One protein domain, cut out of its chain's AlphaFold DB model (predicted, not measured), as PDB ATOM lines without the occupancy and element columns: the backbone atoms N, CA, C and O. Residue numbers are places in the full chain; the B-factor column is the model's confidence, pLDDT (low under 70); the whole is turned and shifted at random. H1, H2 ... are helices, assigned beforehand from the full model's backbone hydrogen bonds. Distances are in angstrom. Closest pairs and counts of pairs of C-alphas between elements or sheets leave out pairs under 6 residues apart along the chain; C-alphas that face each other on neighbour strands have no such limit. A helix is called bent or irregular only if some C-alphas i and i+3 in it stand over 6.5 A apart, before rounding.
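AT A GLANCE: This is residues 36 to 225 of the 605 residues of an uncharacterized protein of Wenzhouxiangella sp (UniProt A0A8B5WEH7). Short helices follow one another along the longest axis, from H1 at one end to H11 at the other, and the chain mostly folds back from each helix to the next. In the middle H4, H5 and H7 make an up-and-down bundle, each running against the one before it; H1, H2 and H3 pack together on one side of it, and H8, H9 and H10 on the other. The printed part has 190 residues with eleven named helices, H1 to H11 in order, and no named strand; the class is all helix. It is compact, with a radius of gyration of the C-alphas of 18.0 A, and spans 58 by 39 by 28 A.

HOW THE PARTS SIT: Residues 36 to 56 hold no named element. H1, residues 57 to 67, and H2, residues 73 to 81, form a hairpin, closest at the C-alphas of Gln 67 and Gly 73, 5.3 A. H3, residues 84 to 99, touches H1, closest at the C-alphas of Gly 61 and Ala 90, 4.4 A. H3 is irregular, with C-alphas 89 and 92 7.7 A apart and a kink of 79 degrees near residue 91. H4, residues 108 to 124, forms a hairpin with H3 at a shallow tilt of 30 degrees, closest at the C-alphas of Phe 98 and Arg 115, 4.3 A. H5, residues 130 to 139, touches H7, residues 150 to 160, closest at the C-alphas of Ala 134 and Ala 157, 4.8 A, opposite ways at a steep tilt of 40 degrees. H6, residues 141 to 144, touches H5 only at the corner, with 3 pairs of C-alphas within 8 A, only just, the closest being those of Ala 137 and Phe 143, 6.6 A. H8, residues 163 to 176, touches H10, residues 192 to 202, closest at the C-alphas of Gln 167 and Gly 194, 5.8 A. H9, residues 178 to 185, only just touches H11, residues 209 to 218, with 3 pairs within 8 A, the closest C-alphas being those of Gly 182 and Thr 211, 5.5 A. H1 and H11 are apart. Every O i to N i+4 pair is within hydrogen-bond range in H1, H2, H4, H5, H7, H9, H10 and H11, against 6 of 12 in H3 and 9 of 10 in H8; H6 is too short for one.

IN THESE COORDINATES: H1 begins at C-alpha 57, (22.368, 31.115, -26.013), and H11 ends at C-alpha 218, (-19.181, 26.387, -41.153). H4 is 24.4 A long, H3 20.5 A and H8 20.1 A.

THE WHOLE: The C-alphas farthest apart, Gly 54 and Thr 225, are 58.6 A apart. The printed part has no cut, and no link is long. Mean pLDDT of the printed part is 83.0; residues 68 to 72, 102 to 106, 144 to 148 and 188 are under 70.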
ATOM      1  N   GLU A  36       6.348  44.252 -18.608       83.38
ATOM      2  CA  GLU A  36       7.578  44.734 -17.959       83.38
ATOM      3  C   GLU A  36       7.668  44.282 -16.500       83.38
ATOM      4  O   GLU A  36       8.760  44.051 -15.966       83.38
ATOM      5  N   ARG A  37       6.517  44.140 -15.838       79.44
ATOM      6  CA  ARG A  37       6.442  43.588 -14.485       79.44
ATOM      7  C   ARG A  37       6.641  42.078 -14.502       79.44
ATOM      8  O   ARG A  37       7.472  41.587 -13.738       79.44
ATOM      9  N   ALA A  38       5.966  41.373 -15.411       79.38
ATOM     10  CA  ALA A  38       6.155  39.942 -15.634       79.38
ATOM     11  C   ALA A  38       7.619  39.624 -15.967       79.38
ATOM     12  O   ALA A  38       8.179  38.658 -15.456       79.38
ATOM     13  N   ALA A  39       8.304  40.507 -16.704       80.25
ATOM     14  CA  ALA A  39       9.707  40.304 -17.029       80.25
ATOM     15  C   ALA A  39      10.650  40.256 -15.801       80.25
ATOM     16  O   ALA A  39      11.761  39.726 -15.883       80.25
ATOM     17  N   ARG A  40      10.221  40.775 -14.646       81.94
ATOM     18  CA  ARG A  40      10.993  40.756 -13.390       81.94
ATOM     19  C   ARG A  40      10.713  39.528 -12.525       81.94
ATOM     20  O   ARG A  40      11.335  39.397 -11.471       81.94
ATOM     21  N   ALA A  41       9.789  38.663 -12.938       81.25
ATOM     22  CA  ALA A  41       9.498  37.416 -12.249       81.25
ATOM     23  C   ALA A  41      10.729  36.486 -12.240       81.25
ATOM     24  O   ALA A  41      11.595  36.589 -13.120       81.25
ATOM     25  N   PRO A  42      10.839  35.595 -11.238       81.38
ATOM     26  CA  PRO A  42      11.910  34.608 -11.192       81.38
ATOM     27  C   PRO A  42      11.932  33.766 -12.472       81.38
ATOM     28  O   PRO A  42      10.892  33.375 -12.998       81.38
ATOM     29  N   LEU A  43      13.140  33.515 -12.974       86.44
ATOM     30  CA  LEU A  43      13.359  32.707 -14.167       86.44
ATOM     31  C   LEU A  43      13.165  31.215 -13.860       86.44
ATOM     32  O   LEU A  43      13.527  30.786 -12.760       86.44
ATOM     33  N   PRO A  44      12.675  30.417 -14.825       86.06
ATOM     34  CA  PRO A  44      12.708  28.969 -14.698       86.06
ATOM     35  C   PRO A  44      14.152  28.437 -14.649       86.06
ATOM     36  O   PRO A  44      15.108  29.098 -15.080       86.06
ATOM     37  N   GLU A  45      14.308  27.235 -14.089       86.31
ATOM     38  CA  GLU A  45      15.597  26.539 -14.032       86.31
ATOM     39  C   GLU A  45      16.103  26.236 -15.449       86.31
ATOM     40  O   GLU A  45      15.365  25.701 -16.271       86.31
ATOM     41  N   HIS A  46      17.363  26.580 -15.721       89.50
ATOM     42  CA  HIS A  46      18.023  26.365 -17.009       89.50
ATOM     43  C   HIS A  46      19.523  26.125 -16.824       89.50
ATOM     44  O   HIS A  46      20.108  26.563 -15.827       89.50
ATOM     45  N   ASP A  47      20.152  25.468 -17.796       88.69
ATOM     46  CA  ASP A  47      21.600  25.281 -17.844       88.69
ATOM     47  C   ASP A  47      22.272  26.432 -18.608       88.69
ATOM     48  O   ASP A  47      22.159  26.572 -19.826       88.69
ATOM     49  N   THR A  48      23.024  27.267 -17.888       82.88
ATOM     50  CA  THR A  48      23.757  28.400 -18.476       82.88
ATOM     51  C   THR A  48      24.902  27.979 -19.402       82.88
ATOM     52  O   THR A  48      25.386  28.808 -20.174       82.88
ATOM     53  N   GLU A  49      25.360  26.727 -19.316       83.69
ATOM     54  CA  GLU A  49      26.437  26.176 -20.146       83.69
ATOM     55  C   GLU A  49      25.922  25.398 -21.365       83.69
ATOM     56  O   GLU A  49      26.723  24.942 -22.187       83.69
ATOM     57  N   ALA A  50      24.602  25.273 -21.537       82.81
ATOM     58  CA  ALA A  50      24.018  24.610 -22.691       82.81
ATOM     59  C   ALA A  50      24.483  25.261 -24.004       82.81
ATOM     60  O   ALA A  50      24.477  26.486 -24.181       82.81
ATOM     61  N   THR A  51      24.872  24.422 -24.968       83.12
ATOM     62  CA  THR A  51      25.303  24.882 -26.291       83.12
ATOM     63  C   THR A  51      24.514  24.208 -27.399       83.12
ATOM     64  O   THR A  51      24.247  23.008 -27.363       83.12
ATOM     65  N   HIS A  52      24.212  24.973 -28.444       75.19
ATOM     66  CA  HIS A  52      23.659  24.456 -29.684       75.19
ATOM     67  C   HIS A  52      24.645  24.708 -30.828       75.19
ATOM     68  O   HIS A  52      25.013  25.844 -31.134       75.19
ATOM     69  N   ARG A  53      25.129  23.622 -31.448       82.12
ATOM     70  CA  ARG A  53      26.181  23.648 -32.489       82.12
ATOM     71  C   ARG A  53      27.453  24.396 -32.052       82.12
ATOM     72  O   ARG A  53      28.085  25.073 -32.861       82.12
ATOM     73  N   GLY A  54      27.822  24.256 -30.777       84.44
ATOM     74  CA  GLY A  54      29.022  24.861 -30.195       84.44
ATOM     75  C   GLY A  54      28.905  26.353 -29.875       84.44
ATOM     76  O   GLY A  54      29.933  26.983 -29.656       84.44
ATOM     77  N   GLN A  55      27.694  26.919 -29.873       85.69
ATOM     78  CA  GLN A  55      27.430  28.297 -29.448       85.69
ATOM     79  C   GLN A  55      26.478  28.302 -28.250       85.69
ATOM     80  O   GLN A  55      25.531  27.515 -28.215       85.69
ATOM     81  N   THR A  56      26.713  29.191 -27.293       90.06
ATOM     82  CA  THR A  56      25.811  29.428 -26.152       90.06
ATOM     83  C   THR A  56      24.615  30.291 -26.565       90.06
ATOM     84  O   THR A  56      24.681  31.050 -27.540       90.06
ATOM     85  N   ALA A  57      23.525  30.245 -25.792       89.81
ATOM     86  CA  ALA A  57      22.368  31.115 -26.013       89.81
ATOM     87  C   ALA A  57      22.749  32.609 -25.967       89.81
ATOM     88  O   ALA A  57      22.310  33.384 -26.815       89.81
ATOM     89  N   ALA A  58      23.633  33.014 -25.050       89.56
ATOM     90  CA  ALA A  58      24.099  34.400 -24.949       89.56
ATOM     91  C   ALA A  58      24.846  34.869 -26.216       89.56
ATOM     92  O   ALA A  58      24.622  35.982 -26.697       89.56
ATOM     93  N   GLU A  59      25.695  34.017 -26.800       89.38
ATOM     94  CA  GLU A  59      26.389  34.309 -28.065       89.38
ATOM     95  C   GLU A  59      25.416  34.398 -29.247       89.38
ATOM     96  O   GLU A  59      25.560  35.261 -30.119       89.38
ATOM     97  N   LEU A  60      24.400  33.528 -29.277       88.44
ATOM     98  CA  LEU A  60      23.330  33.595 -30.272       88.44
ATOM     99  C   LEU A  60      22.494  34.875 -30.114       88.44
ATOM    100  O   LEU A  60      22.172  35.503 -31.122       88.44
ATOM    101  N   GLY A  61      22.212  35.314 -28.885       87.12
ATOM    102  CA  GLY A  61      21.510  36.569 -28.589       87.12
ATOM    103  C   GLY A  61      22.262  37.806 -29.089       87.12
ATOM    104  O   GLY A  61      21.695  38.630 -29.807       87.12
ATOM    105  N   GLN A  62      23.571  37.897 -28.830       86.81
ATOM    106  CA  GLN A  62      24.408  38.983 -29.367       86.81
ATOM    107  C   GLN A  62      24.399  39.011 -30.901       86.81
ATOM    108  O   GLN A  62      24.331  40.071 -31.526       86.81
ATOM    109  N   ARG A  63      24.443  37.830 -31.527       85.38
ATOM    110  CA  ARG A  63      24.372  37.702 -32.983       85.38
ATOM    111  C   ARG A  63      23.008  38.121 -33.530       85.38
ATOM    112  O   ARG A  63      22.964  38.731 -34.596       85.38
ATOM    113  N   LEU A  64      21.924  37.796 -32.830       84.81
ATOM    114  CA  LEU A  64      20.562  38.160 -33.215       84.81
ATOM    115  C   LEU A  64      20.407  39.680 -33.327       84.81
ATOM    116  O   LEU A  64      19.894  40.166 -34.333       84.81
ATOM    117  N   GLU A  65      20.930  40.425 -32.353       77.06
ATOM    118  CA  GLU A  65      20.893  41.894 -32.349       77.06
ATOM    119  C   GLU A  65      21.626  42.494 -33.557       77.06
ATOM    120  O   GLU A  65      21.115  43.400 -34.210       77.06
ATOM    121  N   ALA A  66      22.784  41.935 -33.919       74.94
ATOM    122  CA  ALA A  66      23.543  42.368 -35.094       74.94
ATOM    123  C   ALA A  66      22.875  41.996 -36.434       74.94
ATOM    124  O   ALA A  66      23.265  42.503 -37.485       74.94
ATOM    125  N   GLN A  67      21.903  41.077 -36.426       72.50
ATOM    126  CA  GLN A  67      21.300  40.499 -37.630       72.50
ATOM    127  C   GLN A  67      19.866  40.956 -37.908       72.50
ATOM    128  O   GLN A  67      19.332  40.566 -38.954       72.50
ATOM    129  N   LEU A  68      19.282  41.794 -37.044       62.16
ATOM    130  CA  LEU A  68      17.936  42.367 -37.177       62.16
ATOM    131  C   LEU A  68      17.666  42.963 -38.573       62.16
ATOM    132  O   LEU A  68      16.597  42.752 -39.136       62.16
ATOM    133  N   GLU A  69      18.662  43.611 -39.180       58.53
ATOM    134  CA  GLU A  69      18.549  44.261 -40.497       58.53
ATOM    135  C   GLU A  69      18.825  43.313 -41.684       58.53
ATOM    136  O   GLU A  69      18.439  43.581 -42.820       58.53
ATOM    137  N   SER A  70      19.481  42.172 -41.446       60.44
ATOM    138  CA  SER A  70      20.048  41.314 -42.506       60.44
ATOM    139  C   SER A  70      19.146  40.158 -42.957       60.44
ATOM    140  O   SER A  70      19.525  39.368 -43.823       60.44
ATOM    141  N   GLY A  71      17.961  39.998 -42.360       58.12
ATOM    142  CA  GLY A  71      17.037  38.900 -42.668       58.12
ATOM    143  C   GLY A  71      17.502  37.500 -42.232       58.12
ATOM    144  O   GLY A  71      16.740  36.548 -42.373       58.12
ATOM    145  N   MET A  72      18.712  37.376 -41.676       65.62
ATOM    146  CA  MET A  72      19.257  36.155 -41.066       65.62
ATOM    147  C   MET A  72      18.749  35.918 -39.634       65.62
ATOM    148  O   MET A  72      18.987  34.847 -39.078       65.62
ATOM    149  N   GLY A  73      18.032  36.886 -39.048       72.12
ATOM    150  CA  GLY A  73      17.491  36.808 -37.687       72.12
ATOM    151  C   GLY A  73      16.594  35.591 -37.440       72.12
ATOM    152  O   GLY A  73      16.678  34.999 -36.370       72.12
ATOM    153  N   MET A  74      15.834  35.139 -38.446       78.12
ATOM    154  CA  MET A  74      14.979  33.944 -38.338       78.12
ATOM    155  C   MET A  74      15.774  32.678 -37.994       78.12
ATOM    156  O   MET A  74      15.404  31.962 -37.074       78.12
ATOM    157  N   MET A  75      16.911  32.436 -38.660       79.69
ATOM    158  CA  MET A  75      17.743  31.253 -38.383       79.69
ATOM    159  C   MET A  75      18.366  31.294 -36.987       79.69
ATOM    160  O   MET A  75      18.672  30.255 -36.407       79.69
ATOM    161  N   THR A  76      18.631  32.493 -36.469       83.06
ATOM    162  CA  THR A  76      19.186  32.659 -35.123       83.06
ATOM    163  C   THR A  76      18.101  32.450 -34.068       83.06
ATOM    164  O   THR A  76      18.360  31.759 -33.088       83.06
ATOM    165  N   LEU A  77      16.881  32.943 -34.308       83.69
ATOM    166  CA  LEU A  77      15.707  32.659 -33.477       83.69
ATOM    167  C   LEU A  77      15.385  31.163 -33.431       83.69
ATOM    168  O   LEU A  77      15.197  30.641 -32.343       83.69
ATOM    169  N   GLU A  78      15.415  30.461 -34.568       83.88
ATOM    170  CA  GLU A  78      15.222  29.001 -34.637       83.88
ATOM    171  C   GLU A  78      16.235  28.241 -33.770       83.88
ATOM    172  O   GLU A  78      15.866  27.341 -33.025       83.88
ATOM    173  N   ARG A  79      17.513  28.632 -33.804       85.38
ATOM    174  CA  ARG A  79      18.550  27.986 -32.981       85.38
ATOM    175  C   ARG A  79      18.364  28.235 -31.491       85.38
ATOM    176  O   ARG A  79      18.694  27.358 -30.707       85.38
ATOM    177  N   ILE A  80      17.913  29.431 -31.109       86.25
ATOM    178  CA  ILE A  80      17.605  29.760 -29.710       86.25
ATOM    179  C   ILE A  80      16.365  28.972 -29.265       86.25
ATOM    180  O   ILE A  80      16.356  28.406 -28.180       86.25
ATOM    181  N   ALA A  81      15.357  28.881 -30.129       82.81
ATOM    182  CA  ALA A  81      14.148  28.083 -29.947       82.81
ATOM    183  C   ALA A  81      14.448  26.593 -29.699       82.81
ATOM    184  O   ALA A  81      13.914  26.006 -28.761       82.81
ATOM    185  N   GLU A  82      15.353  25.995 -30.480       85.19
ATOM    186  CA  GLU A  82      15.795  24.598 -30.320       85.19
ATOM    187  C   GLU A  82      16.447  24.315 -28.952       85.19
ATOM    188  O   GLU A  82      16.491  23.160 -28.529       85.19
ATOM    189  N   MET A  83      16.930  25.344 -28.244       83.38
ATOM    190  CA  MET A  83      17.465  25.216 -26.881       83.38
ATOM    191  C   MET A  83      16.367  25.205 -25.803       83.38
ATOM    192  O   MET A  83      16.645  24.865 -24.658       83.38
ATOM    193  N   GLY A  84      15.122  25.568 -26.134       87.62
ATOM    194  CA  GLY A  84      14.021  25.636 -25.172       87.62
ATOM    195  C   GLY A  84      14.336  26.568 -23.999       87.62
ATOM    196  O   GLY A  84      14.776  27.702 -24.195       87.62
ATOM    197  N   VAL A  85      14.127  26.087 -22.770       87.94
ATOM    198  CA  VAL A  85      14.379  26.839 -21.524       87.94
ATOM    199  C   VAL A  85      15.859  27.236 -21.377       87.94
ATOM    200  O   VAL A  85      16.164  28.308 -20.854       87.94
ATOM    201  N   ASP A  86      16.788  26.479 -21.963       88.44
ATOM    202  CA  ASP A  86      18.215  26.832 -21.985       88.44
ATOM    203  C   ASP A  86      18.534  28.025 -22.910       88.44
ATOM    204  O   ASP A  86      19.641  28.567 -22.903       88.44
ATOM    205  N   GLY A  87      17.553  28.492 -23.688       88.94
ATOM    206  CA  GLY A  87      17.615  29.725 -24.471       88.94
ATOM    207  C   GLY A  87      17.466  31.013 -23.647       88.94
ATOM    208  O   GLY A  87      17.720  32.096 -24.182       88.94
ATOM    209  N   LEU A  88      17.097  30.934 -22.359       91.69
ATOM    210  CA  LEU A  88      16.869  32.092 -21.477       91.69
ATOM    211  C   LEU A  88      18.008  33.129 -21.424       91.69
ATOM    212  O   LEU A  88      17.700  34.321 -21.334       91.69
ATOM    213  N   PRO A  89      19.304  32.776 -21.538       92.88
ATOM    214  CA  PRO A  89      20.364  33.781 -21.617       92.88
ATOM    215  C   PRO A  89      20.236  34.737 -22.821       92.88
ATOM    216  O   PRO A  89      20.774  35.842 -22.779       92.88
ATOM    217  N   ALA A  90      19.512  34.352 -23.880       91.62
ATOM    218  CA  ALA A  90      19.222  35.197 -25.044       91.62
ATOM    219  C   ALA A  90      17.937  36.038 -24.900       91.62
ATOM    220  O   ALA A  90      17.633  36.844 -25.783       91.62
ATOM    221  N   ARG A  91      17.172  35.853 -23.815       92.88
ATOM    222  CA  ARG A  91      15.817  36.395 -23.614       92.88
ATOM    223  C   ARG A  91      15.695  37.880 -23.934       92.88
ATOM    224  O   ARG A  91      14.830  38.264 -24.711       92.88
ATOM    225  N   GLU A  92      16.580  38.716 -23.394       92.00
ATOM    226  CA  GLU A  92      16.498  40.169 -23.588       92.00
ATOM    227  C   GLU A  92      16.739  40.585 -25.049       92.00
ATOM    228  O   GLU A  92      16.110  41.519 -25.546       92.00
ATOM    229  N   SER A  93      17.617  39.878 -25.765       91.62
ATOM    230  CA  SER A  93      17.849  40.101 -27.196       91.62
ATOM    231  C   SER A  93      16.616  39.723 -28.019       91.62
ATOM    232  O   SER A  93      16.208  40.473 -28.906       91.62
ATOM    233  N   VAL A  94      15.983  38.587 -27.698       92.00
ATOM    234  CA  VAL A  94      14.747  38.131 -28.353       92.00
ATOM    235  C   VAL A  94      13.584  39.091 -28.061       92.00
ATOM    236  O   VAL A  94      12.858  39.477 -28.977       92.00
ATOM    237  N   ARG A  95      13.452  39.562 -26.817       92.06
ATOM    238  CA  ARG A  95      12.440  40.547 -26.402       92.06
ATOM    239  C   ARG A  95      12.568  41.861 -27.172       92.06
ATOM    240  O   ARG A  95      11.575  42.372 -27.689       92.06
ATOM    241  N   ARG A  96      13.794  42.369 -27.340       89.94
ATOM    242  CA  ARG A  96      14.061  43.567 -28.153       89.94
ATOM    243  C   ARG A  96      13.696  43.380 -29.625       89.94
ATOM    244  O   ARG A  96      13.202  44.320 -30.238       89.94
ATOM    245  N   VAL A  97      13.881  42.182 -30.185       89.00
ATOM    246  CA  VAL A  97      13.458  41.870 -31.562       89.00
ATOM    247  C   VAL A  97      11.937  41.919 -31.701       89.00
ATOM    248  O   VAL A  97      11.446  42.505 -32.660       89.00
ATOM    249  N   PHE A  98      11.186  41.370 -30.743       89.81
ATOM    250  CA  PHE A  98       9.719  41.455 -30.737       89.81
ATOM    251  C   PHE A  98       9.217  42.913 -30.685       89.81
ATOM    252  O   PHE A  98       8.296  43.291 -31.415       89.81
ATOM    253  N   GLN A  99       9.859  43.742 -29.858       87.75
ATOM    254  CA  GLN A  99       9.512  45.155 -29.661       87.75
ATOM    255  C   GLN A  99      10.051  46.092 -30.760       87.75
ATOM    256  O   GLN A  99       9.745  47.286 -30.754       87.75
ATOM    257  N   ALA A 100      10.857  45.590 -31.699       81.38
ATOM    258  CA  ALA A 100      11.472  46.416 -32.728       81.38
ATOM    259  C   ALA A 100      10.418  47.022 -33.671       81.38
ATOM    260  O   ALA A 100       9.533  46.333 -34.178       81.38
ATOM    261  N   SER A 101      10.544  48.322 -33.944       74.69
ATOM    262  CA  SER A 101       9.752  48.986 -34.984       74.69
ATOM    263  C   SER A 101      10.325  48.677 -36.372       74.69
ATOM    264  O   SER A 101      11.550  48.599 -36.512       74.69
ATOM    265  N   PRO A 102       9.483  48.526 -37.412       65.25
ATOM    266  CA  PRO A 102       9.965  48.290 -38.767       65.25
ATOM    267  C   PRO A 102      10.830  49.467 -39.246       65.25
ATOM    268  O   PRO A 102      10.382  50.616 -39.177       65.25
ATOM    269  N   PRO A 103      12.058  49.221 -39.742       68.44
ATOM    270  CA  PRO A 103      12.846  50.255 -40.397       68.44
ATOM    271  C   PRO A 103      12.094  50.794 -41.627       68.44
ATOM    272  O   PRO A 103      11.431  50.010 -42.307       68.44
ATOM    273  N   PRO A 104      12.236  52.085 -41.985       64.62
ATOM    274  CA  PRO A 104      11.512  52.684 -43.114       64.62
ATOM    275  C   PRO A 104      11.744  51.981 -44.461       64.62
ATOM    276  O   PRO A 104      10.916  52.078 -45.362       64.62
ATOM    277  N   GLU A 105      12.883  51.303 -44.604       62.72
ATOM    278  CA  GLU A 105      13.356  50.686 -45.848       62.72
ATOM    279  C   GLU A 105      13.017  49.187 -45.962       62.72
ATOM    280  O   GLU A 105      13.266  48.582 -47.006       62.72
ATOM    281  N   VAL A 106      12.455  48.568 -44.914       65.88
ATOM    282  CA  VAL A 106      12.148  47.128 -44.879       65.88
ATOM    283  C   VAL A 106      10.644  46.903 -44.992       65.88
ATOM    284  O   VAL A 106       9.840  47.583 -44.361       65.88
ATOM    285  N   GLU A 107      10.254  45.908 -45.787       71.00
ATOM    286  CA  GLU A 107       8.857  45.506 -45.930       71.00
ATOM    287  C   GLU A 107       8.258  45.095 -44.571       71.00
ATOM    288  O   GLU A 107       8.754  44.177 -43.912       71.00
ATOM    289  N   ARG A 108       7.175  45.770 -44.160       74.25
ATOM    290  CA  ARG A 108       6.502  45.574 -42.862       74.25
ATOM    291  C   ARG A 108       6.123  44.109 -42.606       74.25
ATOM    292  O   ARG A 108       6.369  43.602 -41.517       74.25
ATOM    293  N   SER A 109       5.651  43.405 -43.637       71.06
ATOM    294  CA  SER A 109       5.290  41.978 -43.595       71.06
ATOM    295  C   SER A 109       6.436  41.079 -43.106       71.06
ATOM    296  O   SER A 109       6.232  40.167 -42.302       71.06
ATOM    297  N   ARG A 110       7.669  41.354 -43.548       73.19
ATOM    298  CA  ARG A 110       8.865  40.595 -43.171       73.19
ATOM    299  C   ARG A 110       9.284  40.881 -41.734       73.19
ATOM    300  O   ARG A 110       9.737  39.970 -41.044       73.19
ATOM    301  N   VAL A 111       9.139  42.128 -41.293       77.94
ATOM    302  CA  VAL A 111       9.430  42.526 -39.911       77.94
ATOM    303  C   VAL A 111       8.439  41.870 -38.955       77.94
ATOM    304  O   VAL A 111       8.863  41.267 -37.973       77.94
ATOM    305  N   ASP A 112       7.143  41.906 -39.264       79.50
ATOM    306  CA  ASP A 112       6.113  41.314 -38.407       79.50
ATOM    307  C   ASP A 112       6.266  39.791 -38.287       79.50
ATOM    308  O   ASP A 112       6.074  39.240 -37.206       79.50
ATOM    309  N   LEU A 113       6.723  39.106 -39.343       81.06
ATOM    310  CA  LEU A 113       7.058  37.681 -39.272       81.06
ATOM    311  C   LEU A 113       8.225  37.391 -38.311       81.06
ATOM    312  O   LEU A 113       8.157  36.446 -37.525       81.06
ATOM    313  N   VAL A 114       9.287  38.203 -38.348       81.44
ATOM    314  CA  VAL A 114      10.430  38.074 -37.425       81.44
ATOM    315  C   VAL A 114      10.004  38.381 -35.990       81.44
ATOM    316  O   VAL A 114      10.393  37.659 -35.072       81.44
ATOM    317  N   ARG A 115       9.170  39.408 -35.790       86.94
ATOM    318  CA  ARG A 115       8.607  39.758 -34.479       86.94
ATOM    319  C   ARG A 115       7.751  38.621 -33.928       86.94
ATOM    320  O   ARG A 115       7.953  38.212 -32.789       86.94
ATOM    321  N   ALA A 116       6.859  38.049 -34.732       87.88
ATOM    322  CA  ALA A 116       6.041  36.913 -34.314       87.88
ATOM    323  C   ALA A 116       6.876  35.663 -34.010       87.88
ATOM    324  O   ALA A 116       6.586  34.954 -33.048       87.88
ATOM    325  N   MET A 117       7.950  35.413 -34.766       86.94
ATOM    326  CA  MET A 117       8.884  34.333 -34.444       86.94
ATOM    327  C   MET A 117       9.610  34.590 -33.120       86.94
ATOM    328  O   MET A 117       9.737  33.674 -32.318       86.94
ATOM    329  N   ALA A 118      10.023  35.830 -32.845       90.69
ATOM    330  CA  ALA A 118      10.624  36.183 -31.561       90.69
ATOM    331  C   ALA A 118       9.656  35.942 -30.391       90.69
ATOM    332  O   ALA A 118      10.063  35.371 -29.382       90.69
ATOM    333  N   LEU A 119       8.372  36.284 -30.545       92.62
ATOM    334  CA  LEU A 119       7.336  35.944 -29.565       92.62
ATOM    335  C   LEU A 119       7.226  34.425 -29.357       92.62
ATOM    336  O   LEU A 119       7.227  33.960 -28.221       92.62
ATOM    337  N   ALA A 120       7.190  33.639 -30.437       89.88
ATOM    338  CA  ALA A 120       7.157  32.181 -30.340       89.88
ATOM    339  C   ALA A 120       8.404  31.613 -29.635       89.88
ATOM    340  O   ALA A 120       8.287  30.708 -28.812       89.88
ATOM    341  N   THR A 121       9.591  32.171 -29.896       90.75
ATOM    342  CA  THR A 121      10.833  31.800 -29.205       90.75
ATOM    343  C   THR A 121      10.772  32.134 -27.708       90.75
ATOM    344  O   THR A 121      11.212  31.320 -26.900       90.75
ATOM    345  N   LEU A 122      10.189  33.277 -27.315       92.38
ATOM    346  CA  LEU A 122       9.966  33.626 -25.900       92.38
ATOM    347  C   LEU A 122       9.040  32.622 -25.198       92.38
ATOM    348  O   LEU A 122       9.309  32.231 -24.064       92.38
ATOM    349  N   VAL A 123       7.986  32.161 -25.879       91.25
ATOM    350  CA  VAL A 123       7.092  31.115 -25.355       91.25
ATOM    351  C   VAL A 123       7.842  29.792 -25.174       91.25
ATOM    352  O   VAL A 123       7.734  29.164 -24.125       91.25
ATOM    353  N   GLN A 124       8.651  29.379 -26.153       89.00
ATOM    354  CA  GLN A 124       9.402  28.117 -26.089       89.00
ATOM    355  C   GLN A 124      10.465  28.088 -24.984       89.00
ATOM    356  O   GLN A 124      10.688  27.036 -24.386       89.00
ATOM    357  N   MET A 125      11.086  29.230 -24.676       90.12
ATOM    358  CA  MET A 125      12.008  29.347 -23.539       90.12
ATOM    359  C   MET A 125      11.308  29.524 -22.187       90.12
ATOM    360  O   MET A 125      11.988  29.681 -21.177       90.12
ATOM    361  N   GLN A 126       9.969  29.526 -22.161       89.69
ATOM    362  CA  GLN A 126       9.159  29.782 -20.967       89.69
ATOM    363  C   GLN A 126       9.513  31.125 -20.306       89.69
ATOM    364  O   GLN A 126       9.617  31.237 -19.083       89.69
ATOM    365  N   ALA A 127       9.734  32.162 -21.123       90.62
ATOM    366  CA  ALA A 127      10.004  33.500 -20.616       90.62
ATOM    367  C   ALA A 127       8.777  34.017 -19.832       90.62
ATOM    368  O   ALA A 127       7.668  33.976 -20.371       90.62
ATOM    369  N   PRO A 128       8.938  34.533 -18.597       89.62
ATOM    370  CA  PRO A 128       7.803  34.930 -17.757       89.62
ATOM    371  C   PRO A 128       6.867  35.994 -18.360       89.62
ATOM    372  O   PRO A 128       5.685  36.044 -18.041       89.62
ATOM    373  N   GLU A 129       7.381  36.850 -19.239       91.31
ATOM    374  CA  GLU A 129       6.644  37.903 -19.944       91.31
ATOM    375  C   GLU A 129       5.908  37.416 -21.197       91.31
ATOM    376  O   GLU A 129       5.100  38.159 -21.755       91.31
ATOM    377  N   ALA A 130       6.182  36.194 -21.666       91.00
ATOM    378  CA  ALA A 130       5.636  35.690 -22.921       91.00
ATOM    379  C   ALA A 130       4.091  35.696 -22.973       91.00
ATOM    380  O   ALA A 130       3.572  36.153 -23.992       91.00
ATOM    381  N   PRO A 131       3.346  35.307 -21.913       90.81
ATOM    382  CA  PRO A 131       1.880  35.354 -21.928       90.81
ATOM    383  C   PRO A 131       1.328  36.776 -22.104       90.81
ATOM    384  O   PRO A 131       0.439  37.005 -22.921       90.81
ATOM    385  N   ALA A 132       1.898  37.755 -21.394       90.38
ATOM    386  CA  ALA A 132       1.480  39.156 -21.473       90.38
ATOM    387  C   ALA A 132       1.755  39.756 -22.863       90.38
ATOM    388  O   ALA A 132       0.909  40.446 -23.433       90.38
ATOM    389  N   LEU A 133       2.927  39.457 -23.438       92.12
ATOM    390  CA  LEU A 133       3.281  39.889 -24.794       92.12
ATOM    391  C   LEU A 133       2.409  39.207 -25.856       92.12
ATOM    392  O   LEU A 133       2.041  39.849 -26.839       92.12
ATOM    393  N   ALA A 134       2.050  37.934 -25.663       91.19
ATOM    394  CA  ALA A 134       1.168  37.211 -26.571       91.19
ATOM    395  C   ALA A 134      -0.262  37.761 -26.537       91.19
ATOM    396  O   ALA A 134      -0.840  37.997 -27.598       91.19
ATOM    397  N   ARG A 135      -0.788  38.062 -25.341       90.81
ATOM    398  CA  ARG A 135      -2.071  38.756 -25.155       90.81
ATOM    399  C   ARG A 135      -2.089  40.091 -25.891       90.81
ATOM    400  O   ARG A 135      -2.983  40.341 -26.694       90.81
ATOM    401  N   GLN A 136      -1.068  40.923 -25.670       90.31
ATOM    402  CA  GLN A 136      -0.943  42.213 -26.347       90.31
ATOM    403  C   GLN A 136      -0.899  42.051 -27.873       90.31
ATOM    404  O   GLN A 136      -1.566  42.795 -28.583       90.31
ATOM    405  N   ALA A 137      -0.135  41.080 -28.377       89.81
ATOM    406  CA  ALA A 137       0.028  40.847 -29.807       89.81
ATOM    407  C   ALA A 137      -1.245  40.327 -30.489       89.81
ATOM    408  O   ALA A 137      -1.517  40.721 -31.618       89.81
ATOM    409  N   VAL A 138      -2.011  39.447 -29.833       89.06
ATOM    410  CA  VAL A 138      -3.291  38.942 -30.363       89.06
ATOM    411  C   VAL A 138      -4.351  40.039 -30.393       89.06
ATOM    412  O   VAL A 138      -5.147  40.076 -31.324       89.06
ATOM    413  N   LEU A 139      -4.364  40.933 -29.403       88.50
ATOM    414  CA  LEU A 139      -5.347  42.017 -29.312       88.50
ATOM    415  C   LEU A 139      -4.975  43.254 -30.150       88.50
ATOM    416  O   LEU A 139      -5.831  44.103 -30.401       88.50
ATOM    417  N   ASP A 140      -3.737  43.353 -30.636       87.50
ATOM    418  CA  ASP A 140      -3.292  44.425 -31.530       87.50
ATOM    419  C   ASP A 140      -3.697  44.158 -32.988       87.50
ATOM    420  O   ASP A 140      -3.027  43.426 -33.726       87.50
ATOM    421  N   LYS A 141      -4.767  44.831 -33.429       82.06
ATOM    422  CA  LYS A 141      -5.278  44.735 -34.803       82.06
ATOM    423  C   LYS A 141      -4.230  45.052 -35.869       82.06
ATOM    424  O   LYS A 141      -4.266  44.473 -36.948       82.06
ATOM    425  N   ASP A 142      -3.291  45.960 -35.598       79.44
ATOM    426  CA  ASP A 142      -2.304  46.396 -36.591       79.44
ATOM    427  C   ASP A 142      -1.191  45.357 -36.789       79.44
ATOM    428  O   ASP A 142      -0.469  45.408 -37.793       79.44
ATOM    429  N   PHE A 143      -1.043  44.433 -35.838       75.50
ATOM    430  CA  PHE A 143      -0.095  43.325 -35.889       75.50
ATOM    431  C   PHE A 143      -0.710  42.072 -36.529       75.50
ATOM    432  O   PHE A 143      -0.028  41.337 -37.247       75.50
ATOM    433  N   THR A 144      -2.009  41.856 -36.325       67.50
ATOM    434  CA  THR A 144      -2.766  40.707 -36.842       67.50
ATOM    435  C   THR A 144      -3.445  40.967 -38.191       67.50
ATOM    436  O   THR A 144      -3.879  40.004 -38.820       67.50
ATOM    437  N   ALA A 145      -3.503  42.224 -38.658       63.38
ATOM    438  CA  ALA A 145      -4.329  42.652 -39.790       63.38
ATOM    439  C   ALA A 145      -4.165  41.826 -41.071       63.38
ATOM    440  O   ALA A 145      -5.150  41.318 -41.582       63.38
ATOM    441  N   PHE A 146      -2.949  41.695 -41.608       58.66
ATOM    442  CA  PHE A 146      -2.671  40.896 -42.810       58.66
ATOM    443  C   PHE A 146      -1.183  40.533 -42.869       58.66
ATOM    444  O   PHE A 146      -0.374  41.225 -43.493       58.66
ATOM    445  N   SER A 147      -0.809  39.435 -42.208       62.09
ATOM    446  CA  SER A 147       0.567  38.931 -42.213       62.09
ATOM    447  C   SER A 147       0.613  37.407 -42.036       62.09
ATOM    448  O   SER A 147      -0.144  36.871 -41.227       62.09
ATOM    449  N   PRO A 148       1.557  36.692 -42.684       67.62
ATOM    450  CA  PRO A 148       1.902  35.305 -42.338       67.62
ATOM    451  C   PRO A 148       2.222  35.092 -40.843       67.62
ATOM    452  O   PRO A 148       2.236  33.960 -40.363       67.62
ATOM    453  N   ALA A 149       2.484  36.175 -40.102       74.12
ATOM    454  CA  ALA A 149       2.688  36.199 -38.660       74.12
ATOM    455  C   ALA A 149       1.449  35.801 -37.833       74.12
ATOM    456  O   ALA A 149       1.610  35.285 -36.729       74.12
ATOM    457  N   GLN A 150       0.229  36.004 -38.344       77.56
ATOM    458  CA  GLN A 150      -1.013  35.900 -37.562       77.56
ATOM    459  C   GLN A 150      -1.187  34.532 -36.881       77.56
ATOM    460  O   GLN A 150      -1.395  34.455 -35.671       77.56
ATOM    461  N   GLY A 151      -1.014  33.436 -37.628       79.38
ATOM    462  CA  GLY A 151      -1.121  32.086 -37.063       79.38
ATOM    463  C   GLY A 151      -0.028  31.771 -36.034       79.38
ATOM    464  O   GLY A 151      -0.249  30.986 -35.117       79.38
ATOM    465  N   ILE A 152       1.154  32.392 -36.141       84.12
ATOM    466  CA  ILE A 152       2.230  32.231 -35.149       84.12
ATOM    467  C   ILE A 152       1.839  32.918 -33.839       84.12
ATOM    468  O   ILE A 152       2.009  32.331 -32.775       84.12
ATOM    469  N   VAL A 153       1.281  34.126 -33.922       87.69
ATOM    470  CA  VAL A 153       0.850  34.916 -32.761       87.69
ATOM    471  C   VAL A 153      -0.280  34.219 -32.004       87.69
ATOM    472  O   VAL A 153      -0.194  34.070 -30.789       87.69
ATOM    473  N   ILE A 154      -1.287  33.707 -32.716       87.12
ATOM    474  CA  ILE A 154      -2.400  32.971 -32.097       87.12
ATOM    475  C   ILE A 154      -1.901  31.691 -31.431       87.12
ATOM    476  O   ILE A 154      -2.241  31.431 -30.280       87.12
ATOM    477  N   ARG A 155      -1.038  30.915 -32.100       83.88
ATOM    478  CA  ARG A 155      -0.437  29.719 -31.486       83.88
ATOM    479  C   ARG A 155       0.402  30.057 -30.256       83.88
ATOM    480  O   ARG A 155       0.363  29.309 -29.286       83.88
ATOM    481  N   ALA A 156       1.137  31.167 -30.282       87.19
ATOM    482  CA  ALA A 156       1.905  31.632 -29.134       87.19
ATOM    483  C   ALA A 156       0.989  31.991 -27.953       87.19
ATOM    484  O   ALA A 156       1.273  31.582 -26.830       87.19
ATOM    485  N   ALA A 157      -0.130  32.678 -28.197       89.06
ATOM    486  CA  ALA A 157      -1.120  32.982 -27.165       89.06
ATOM    487  C   ALA A 157      -1.765  31.716 -26.594       89.06
ATOM    488  O   ALA A 157      -1.755  31.520 -25.386       89.06
ATOM    489  N   VAL A 158      -2.223  30.803 -27.451       87.56
ATOM    490  CA  VAL A 158      -2.821  29.522 -27.039       87.56
ATOM    491  C   VAL A 158      -1.853  28.669 -26.212       87.56
ATOM    492  O   VAL A 158      -2.280  27.961 -25.307       87.56
ATOM    493  N   ALA A 159      -0.554  28.723 -26.512       85.12
ATOM    494  CA  ALA A 159       0.462  27.946 -25.809       85.12
ATOM    495  C   ALA A 159       0.940  28.575 -24.488       85.12
ATOM    496  O   ALA A 159       1.560  27.875 -23.690       85.12
ATOM    497  N   SER A 160       0.718  29.875 -24.272       85.25
ATOM    498  CA  SER A 160       1.285  30.610 -23.129       85.25
ATOM    499  C   SER A 160       0.252  31.212 -22.181       85.25
ATOM    500  O   SER A 160       0.581  31.462 -21.025       85.25
ATOM    501  N   MET A 161      -0.977  31.439 -22.640       87.12
ATOM    502  CA  MET A 161      -2.055  32.017 -21.840       87.12
ATOM    503  C   MET A 161      -2.974  30.930 -21.281       87.12
ATOM    504  O   MET A 161      -3.130  29.861 -21.876       87.12
ATOM    505  N   ASP A 162      -3.636  31.228 -20.161       86.62
ATOM    506  CA  ASP A 162      -4.744  30.404 -19.690       86.62
ATOM    507  C   ASP A 162      -5.907  30.439 -20.698       86.62
ATOM    508  O   ASP A 162      -6.228  31.476 -21.287       86.62
ATOM    509  N   ALA A 163      -6.549  29.288 -20.905       81.12
ATOM    510  CA  ALA A 163      -7.594  29.149 -21.912       81.12
ATOM    511  C   ALA A 163      -8.834  30.004 -21.600       81.12
ATOM    512  O   ALA A 163      -9.456  30.521 -22.528       81.12
ATOM    513  N   ALA A 164      -9.190  30.169 -20.320       84.12
ATOM    514  CA  ALA A 164     -10.330  30.985 -19.921       84.12
ATOM    515  C   ALA A 164     -10.018  32.480 -20.061       84.12
ATOM    516  O   ALA A 164     -10.882  33.239 -20.503       84.12
ATOM    517  N   GLU A 165      -8.787  32.898 -19.753       86.12
ATOM    518  CA  GLU A 165      -8.333  34.276 -19.974       86.12
ATOM    519  C   GLU A 165      -8.336  34.642 -21.462       86.12
ATOM    520  O   GLU A 165      -8.958  35.632 -21.846       86.12
ATOM    521  N   LEU A 166      -7.724  33.808 -22.311       86.31
ATOM    522  CA  LEU A 166      -7.706  34.026 -23.759       86.31
ATOM    523  C   LEU A 166      -9.126  34.062 -24.336       86.31
ATOM    524  O   LEU A 166      -9.447  34.932 -25.142       86.31
ATOM    525  N   GLN A 167      -9.998  33.146 -23.915       86.25
ATOM    526  CA  GLN A 167     -11.391  33.146 -24.354       86.25
ATOM    527  C   GLN A 167     -12.123  34.422 -23.918       86.25
ATOM    528  O   GLN A 167     -12.848  35.004 -24.721       86.25
ATOM    529  N   SER A 168     -11.929  34.873 -22.676       88.56
ATOM    530  CA  SER A 168     -12.530  36.113 -22.177       88.56
ATOM    531  C   SER A 168     -12.073  37.331 -22.981       88.56
ATOM    532  O   SER A 168     -12.898  38.179 -23.313       88.56
ATOM    533  N   ASP A 169     -10.784  37.415 -23.310       89.38
ATOM    534  CA  ASP A 169     -10.222  38.509 -24.107       89.38
ATOM    535  C   ASP A 169     -10.775  38.539 -25.530       89.38
ATOM    536  O   ASP A 169     -11.162  39.593 -26.033       89.38
ATOM    537  N   LEU A 170     -10.844  37.375 -26.177       88.38
ATOM    538  CA  LEU A 170     -11.377  37.260 -27.531       88.38
ATOM    539  C   LEU A 170     -12.871  37.589 -27.590       88.38
ATOM    540  O   LEU A 170     -13.319  38.175 -28.569       88.38
ATOM    541  N   LEU A 171     -13.638  37.238 -26.555       88.94
ATOM    542  CA  LEU A 171     -15.053  37.598 -26.464       88.94
ATOM    543  C   LEU A 171     -15.247  39.097 -26.225       88.94
ATOM    544  O   LEU A 171     -16.113  39.687 -26.861       88.94
ATOM    545  N   ALA A 172     -14.427  39.726 -25.380       89.25
ATOM    546  CA  ALA A 172     -14.458  41.180 -25.202       89.25
ATOM    547  C   ALA A 172     -14.136  41.923 -26.512       89.25
ATOM    548  O   ALA A 172     -14.750  42.943 -26.821       89.25
ATOM    549  N   LEU A 173     -13.230  41.372 -27.328       88.50
ATOM    550  CA  LEU A 173     -12.885  41.938 -28.630       88.50
ATOM    551  C   LEU A 173     -14.065  41.950 -29.617       88.50
ATOM    552  O   LEU A 173     -14.094  42.808 -30.493       88.50
ATOM    553  N   VAL A 174     -15.037  41.042 -29.490       89.38
ATOM    554  CA  VAL A 174     -16.233  41.039 -30.354       89.38
ATOM    555  C   VAL A 174     -17.040  42.323 -30.189       89.38
ATOM    556  O   VAL A 174     -17.519  42.869 -31.181       89.38
ATOM    557  N   ASP A 175     -17.164  42.810 -28.956       87.06
ATOM    558  CA  ASP A 175     -17.908  44.032 -28.653       87.06
ATOM    559  C   ASP A 175     -17.122  45.294 -29.056       87.06
ATOM    560  O   ASP A 175     -17.711  46.271 -29.525       87.06
ATOM    561  N   ASP A 176     -15.793  45.272 -28.899       87.50
ATOM    562  CA  ASP A 176     -14.921  46.427 -29.147       87.50
ATOM    563  C   ASP A 176     -14.540  46.603 -30.632       87.50
ATOM    564  O   ASP A 176     -14.520  47.725 -31.149       87.50
ATOM    565  N   ASP A 177     -14.204  45.508 -31.323       88.75
ATOM    566  CA  ASP A 177     -13.775  45.481 -32.727       88.75
ATOM    567  C   ASP A 177     -14.169  44.135 -33.388       88.75
ATOM    568  O   ASP A 177     -13.339  43.226 -33.540       88.75
ATOM    569  N   PRO A 178     -15.443  43.978 -33.807       87.50
ATOM    570  CA  PRO A 178     -15.953  42.724 -34.370       87.50
ATOM    571  C   PRO A 178     -15.246  42.313 -35.666       87.50
ATOM    572  O   PRO A 178     -15.145  41.122 -35.961       87.50
ATOM    573  N   ALA A 179     -14.709  43.274 -36.426       86.50
ATOM    574  CA  ALA A 179     -13.918  42.983 -37.616       86.50
ATOM    575  C   ALA A 179     -12.607  42.283 -37.232       86.50
ATOM    576  O   ALA A 179     -12.278  41.237 -37.791       86.50
ATOM    577  N   HIS A 180     -11.893  42.799 -36.228       87.94
ATOM    578  CA  HIS A 180     -10.676  42.158 -35.734       87.94
ATOM    579  C   HIS A 180     -10.961  40.770 -35.130       87.94
ATOM    580  O   HIS A 180     -10.263  39.805 -35.446       87.94
ATOM    581  N   ALA A 181     -12.025  40.628 -34.336       89.31
ATOM    582  CA  ALA A 181     -12.450  39.326 -33.822       89.31
ATOM    583  C   ALA A 181     -12.787  38.335 -34.955       89.31
ATOM    584  O   ALA A 181     -12.360  37.177 -34.921       89.31
ATOM    585  N   GLY A 182     -13.479  38.797 -36.003       87.94
ATOM    586  CA  GLY A 182     -13.743  38.027 -37.219       87.94
ATOM    587  C   GLY A 182     -12.470  37.592 -37.944       87.94
ATOM    588  O   GLY A 182     -12.391  36.482 -38.473       87.94
ATOM    589  N   TRP A 183     -11.424  38.416 -37.927       83.31
ATOM    590  CA  TRP A 183     -10.124  38.072 -38.506       83.31
ATOM    591  C   TRP A 183      -9.392  37.008 -37.689       83.31
ATOM    592  O   TRP A 183      -8.823  36.088 -38.276       83.31
ATOM    593  N   ILE A 184      -9.441  37.082 -36.355       86.88
ATOM    594  CA  ILE A 184      -8.873  36.052 -35.470       86.88
ATOM    595  C   ILE A 184      -9.620  34.726 -35.635       86.88
ATOM    596  O   ILE A 184      -8.986  33.677 -35.720       86.88
ATOM    597  N   LEU A 185     -10.953  34.759 -35.740       86.75
ATOM    598  CA  LEU A 185     -11.781  33.563 -35.926       86.75
ATOM    599  C   LEU A 185     -11.350  32.732 -37.149       86.75
ATOM    600  O   LEU A 185     -11.402  31.497 -37.122       86.75
ATOM    601  N   ARG A 186     -10.941  33.423 -38.218       82.25
ATOM    602  CA  ARG A 186     -10.516  32.836 -39.495       82.25
ATOM    603  C   ARG A 186      -9.076  32.333 -39.495       82.25
ATOM    604  O   ARG A 186      -8.681  31.647 -40.437       82.25
ATOM    605  N   ALA A 187      -8.288  32.683 -38.489       75.00
ATOM    606  CA  ALA A 187      -6.870  32.384 -38.465       75.00
ATOM    607  C   ALA A 187      -6.574  30.980 -37.917       75.00
ATOM    608  O   ALA A 187      -7.274  30.440 -37.060       75.00
ATOM    609  N   GLU A 188      -5.499  30.377 -38.420       69.19
ATOM    610  CA  GLU A 188      -5.073  29.038 -38.012       69.19
ATOM    611  C   GLU A 188      -4.508  29.033 -36.582       69.19
ATOM    612  O   GLU A 188      -3.621  29.823 -36.251       69.19
ATOM    613  N   GLY A 189      -4.929  28.061 -35.767       71.31
ATOM    614  CA  GLY A 189      -4.317  27.768 -34.465       71.31
ATOM    615  C   GLY A 189      -5.187  28.043 -33.241       71.31
ATOM    616  O   GLY A 189      -4.762  27.703 -32.139       71.31
ATOM    617  N   LEU A 190      -6.389  28.605 -33.405       79.00
ATOM    618  CA  LEU A 190      -7.347  28.733 -32.307       79.00
ATOM    619  C   LEU A 190      -7.999  27.362 -32.006       79.00
ATOM    620  O   LEU A 190      -8.517  26.736 -32.931       79.00
ATOM    621  N   PRO A 191      -8.000  26.874 -30.749       77.19
ATOM    622  CA  PRO A 191      -8.657  25.619 -30.387       77.19
ATOM    623  C   PRO A 191     -10.165  25.656 -30.650       77.19
ATOM    624  O   PRO A 191     -10.808  26.684 -30.438       77.19
ATOM    625  N   GLU A 192     -10.741  24.509 -31.018       79.25
ATOM    626  CA  GLU A 192     -12.166  24.364 -31.356       79.25
ATOM    627  C   GLU A 192     -13.128  24.973 -30.309       79.25
ATOM    628  O   GLU A 192     -14.023  25.715 -30.715       79.25
ATOM    629  N   PRO A 193     -12.940  24.801 -28.980       76.19
ATOM    630  CA  PRO A 193     -13.814  25.443 -27.993       76.19
ATOM    631  C   PRO A 193     -13.770  26.978 -28.033       76.19
ATOM    632  O   PRO A 193     -14.807  27.632 -27.922       76.19
ATOM    633  N   GLY A 194     -12.578  27.558 -28.221       78.81
ATOM    634  CA  GLY A 194     -12.395  29.007 -28.331       78.81
ATOM    635  C   GLY A 194     -12.956  29.550 -29.643       78.81
ATOM    636  O   GLY A 194     -13.627  30.579 -29.652       78.81
ATOM    637  N   GLN A 195     -12.761  28.813 -30.739       83.31
ATOM    638  CA  GLN A 195     -13.322  29.148 -32.043       83.31
ATOM    639  C   GLN A 195     -14.854  29.102 -32.034       83.31
ATOM    640  O   GLN A 195     -15.495  30.007 -32.564       83.31
ATOM    641  N   GLN A 196     -15.446  28.094 -31.389       82.81
ATOM    642  CA  GLN A 196     -16.893  27.979 -31.229       82.81
ATOM    643  C   GLN A 196     -17.462  29.156 -30.433       82.81
ATOM    644  O   GLN A 196     -18.449  29.755 -30.852       82.81
ATOM    645  N   ALA A 197     -16.852  29.495 -29.295       84.00
ATOM    646  CA  ALA A 197     -17.314  30.604 -28.465       84.00
ATOM    647  C   ALA A 197     -17.253  31.942 -29.213       84.00
ATOM    648  O   ALA A 197     -18.218  32.705 -29.192       84.00
ATOM    649  N   LEU A 198     -16.151  32.184 -29.927       87.31
ATOM    650  CA  LEU A 198     -15.965  33.389 -30.727       87.31
ATOM    651  C   LEU A 198     -16.964  33.461 -31.893       87.31
ATOM    652  O   LEU A 198     -17.543  34.513 -32.146       87.31
ATOM    653  N   ALA A 199     -17.230  32.335 -32.562       87.88
ATOM    654  CA  ALA A 199     -18.204  32.262 -33.647       87.88
ATOM    655  C   ALA A 199     -19.645  32.519 -33.175       87.88
ATOM    656  O   ALA A 199     -20.407  33.166 -33.887       87.88
ATOM    657  N   VAL A 200     -20.020  32.028 -31.986       86.38
ATOM    658  CA  VAL A 200     -21.327  32.318 -31.367       86.38
ATOM    659  C   VAL A 200     -21.466  33.803 -31.070       86.38
ATOM    660  O   VAL A 200     -22.492  34.384 -31.403       86.38
ATOM    661  N   ALA A 201     -20.440  34.419 -30.482       87.50
ATOM    662  CA  ALA A 201     -20.473  35.839 -30.152       87.50
ATOM    663  C   ALA A 201     -20.546  36.731 -31.404       87.50
ATOM    664  O   ALA A 201     -21.260  37.727 -31.410       87.50
ATOM    665  N   LEU A 202     -19.868  36.344 -32.488       88.38
ATOM    666  CA  LEU A 202     -19.869  37.083 -33.754       88.38
ATOM    667  C   LEU A 202     -21.148  36.914 -34.585       88.38
ATOM    668  O   LEU A 202     -21.326  37.633 -35.565       88.38
ATOM    669  N   LEU A 203     -22.037  35.980 -34.242       84.25
ATOM    670  CA  LEU A 203     -23.180  35.644 -35.093       84.25
ATOM    671  C   LEU A 203     -24.156  36.817 -35.290       84.25
ATOM    672  O   LEU A 203     -24.716  36.962 -36.380       84.25
ATOM    673  N   ASP A 204     -24.318  37.635 -34.248       78.38
ATOM    674  CA  ASP A 204     -25.211  38.798 -34.208       78.38
ATOM    675  C   ASP A 204     -24.478  40.127 -34.496       78.38
ATOM    676  O   ASP A 204     -25.091  41.197 -34.462       78.38
ATOM    677  N   ALA A 205     -23.171  40.078 -34.778       83.56
ATOM    678  CA  ALA A 205     -22.373  41.251 -35.118       83.56
ATOM    679  C   ALA A 205     -22.515  41.630 -36.606       83.56
ATOM    680  O   ALA A 205     -22.885  40.814 -37.454       83.56
ATOM    681  N   ASP A 206     -22.194  42.885 -36.930       81.56
ATOM    682  CA  ASP A 206     -22.051  43.334 -38.319       81.56
ATOM    683  C   ASP A 206     -20.686  42.867 -38.843       81.56
ATOM    684  O   ASP A 206     -19.638  43.335 -38.391       81.56
ATOM    685  N   LEU A 207     -20.700  41.869 -39.726       85.19
ATOM    686  CA  LEU A 207     -19.508  41.163 -40.179       85.19
ATOM    687  C   LEU A 207     -19.088  41.641 -41.560       85.19
ATOM    688  O   LEU A 207     -19.911  41.864 -42.446       85.19
ATOM    689  N   ASP A 208     -17.777  41.687 -41.777       87.06
ATOM    690  CA  ASP A 208     -17.240  41.809 -43.125       87.06
ATOM    691  C   ASP A 208     -17.578  40.570 -43.980       87.06
ATOM    692  O   ASP A 208     -17.756  39.457 -43.467       87.06
ATOM    693  N   ASP A 209     -17.625  40.750 -45.303       88.25
ATOM    694  CA  ASP A 209     -18.002  39.685 -46.236       88.25
ATOM    695  C   ASP A 209     -17.134  38.421 -46.107       88.25
ATOM    696  O   ASP A 209     -17.606  37.317 -46.381       88.25
ATOM    697  N   GLU A 210     -15.848  38.537 -45.762       86.94
ATOM    698  CA  GLU A 210     -14.971  37.369 -45.647       86.94
ATOM    699  C   GLU A 210     -15.276  36.563 -44.384       86.94
ATOM    700  O   GLU A 210     -15.310  35.329 -44.435       86.94
ATOM    701  N   THR A 211     -15.541  37.244 -43.271       87.06
ATOM    702  CA  THR A 211     -15.980  36.635 -42.012       87.06
ATOM    703  C   THR A 211     -17.365  36.001 -42.166       87.06
ATOM    704  O   THR A 211     -17.553  34.845 -41.777       87.06
ATOM    705  N   ALA A 212     -18.304  36.668 -42.843       87.69
ATOM    706  CA  ALA A 212     -19.610  36.096 -43.175       87.69
ATOM    707  C   ALA A 212     -19.492  34.863 -44.094       87.69
ATOM    708  O   ALA A 212     -20.097  33.824 -43.826       87.69
ATOM    709  N   ARG A 213     -18.650  34.913 -45.143       87.75
ATOM    710  CA  ARG A 213     -18.350  33.742 -46.001       87.75
ATOM    711  C   ARG A 213     -17.791  32.576 -45.195       87.75
ATOM    712  O   ARG A 213     -18.156  31.429 -45.461       87.75
ATOM    713  N   PHE A 214     -16.890  32.856 -44.254       86.62
ATOM    714  CA  PHE A 214     -16.302  31.844 -43.386       86.62
ATOM    715  C   PHE A 214     -17.367  31.184 -42.507       86.62
ATOM    716  O   PHE A 214     -17.501  29.962 -42.545       86.62
ATOM    717  N   LEU A 215     -18.171  31.973 -41.785       86.56
ATOM    718  CA  LEU A 215     -19.230  31.451 -40.920       86.56
ATOM    719  C   LEU A 215     -20.283  30.667 -41.705       86.56
ATOM    720  O   LEU A 215     -20.583  29.540 -41.323       86.56
ATOM    721  N   ILE A 216     -20.775  31.190 -42.838       87.38
ATOM    722  CA  ILE A 216     -21.775  30.518 -43.688       87.38
ATOM    723  C   ILE A 216     -21.318  29.115 -44.105       87.38
ATOM    724  O   ILE A 216     -22.118  28.177 -44.112       87.38
ATOM    725  N   ARG A 217     -20.032  28.937 -44.436       82.06
ATOM    726  CA  ARG A 217     -19.484  27.619 -44.806       82.06
ATOM    727  C   ARG A 217     -19.434  26.641 -43.630       82.06
ATOM    728  O   ARG A 217     -19.490  25.441 -43.871       82.06
ATOM    729  N   ARG A 218     -19.370  27.150 -42.397       75.50
ATOM    730  CA  ARG A 218     -19.181  26.387 -41.153       75.50
ATOM    731  C   ARG A 218     -20.423  26.263 -40.279       75.50
ATOM    732  O   ARG A 218     -20.356  25.624 -39.234       75.50
ATOM    733  N   LEU A 219     -21.568  26.817 -40.685       79.38
ATOM    734  CA  LEU A 219     -22.805  26.804 -39.888       79.38
ATOM    735  C   LEU A 219     -23.237  25.399 -39.418       79.38
ATOM    736  O   LEU A 219     -23.941  25.297 -38.423       79.38
ATOM    737  N   ASN A 220     -22.836  24.327 -40.113       71.69
ATOM    738  CA  ASN A 220     -23.138  22.941 -39.720       71.69
ATOM    739  C   ASN A 220     -22.170  22.338 -38.701       71.69
ATOM    740  O   ASN A 220     -22.528  21.377 -38.028       71.69
ATOM    741  N   GLU A 221     -20.946  22.846 -38.629       71.50
ATOM    742  CA  GLU A 221     -19.936  22.384 -37.671       71.50
ATOM    743  C   GLU A 221     -20.009  23.171 -36.375       71.50
ATOM    744  O   GLU A 221     -19.674  22.665 -35.310       71.50
ATOM    745  N   LEU A 222     -20.442  24.423 -36.487       70.38
ATOM    746  CA  LEU A 222     -20.644  25.282 -35.348       70.38
ATOM    747  C   LEU A 222     -21.969  24.899 -34.686       70.38
ATOM    748  O   LEU A 222     -22.994  24.762 -35.355       70.38
ATOM    749  N   ASN A 223     -21.952  24.735 -33.363       73.88
ATOM    750  CA  ASN A 223     -23.112  24.365 -32.539       73.88
ATOM    751  C   ASN A 223     -24.154  25.502 -32.433       73.88
ATOM    752  O   ASN A 223     -24.487  25.964 -31.343       73.88
ATOM    753  N   PHE A 224     -24.657  25.978 -33.568       82.00
ATOM    754  CA  PHE A 224     -25.754  26.934 -33.656       82.00
ATOM    755  C   PHE A 224     -27.099  26.213 -33.671       82.00
ATOM    756  O   PHE A 224     -27.224  25.093 -34.174       82.00
ATOM    757  N   THR A 225     -28.126  26.878 -33.152       86.00
ATOM    758  CA  THR A 225     -29.511  26.432 -33.338       86.00
ATOM    759  C   THR A 225     -29.937  26.619 -34.792       86.00
ATOM    760  O   THR A 225     -29.394  27.459 -35.512       86.00
TER     761      THR A 225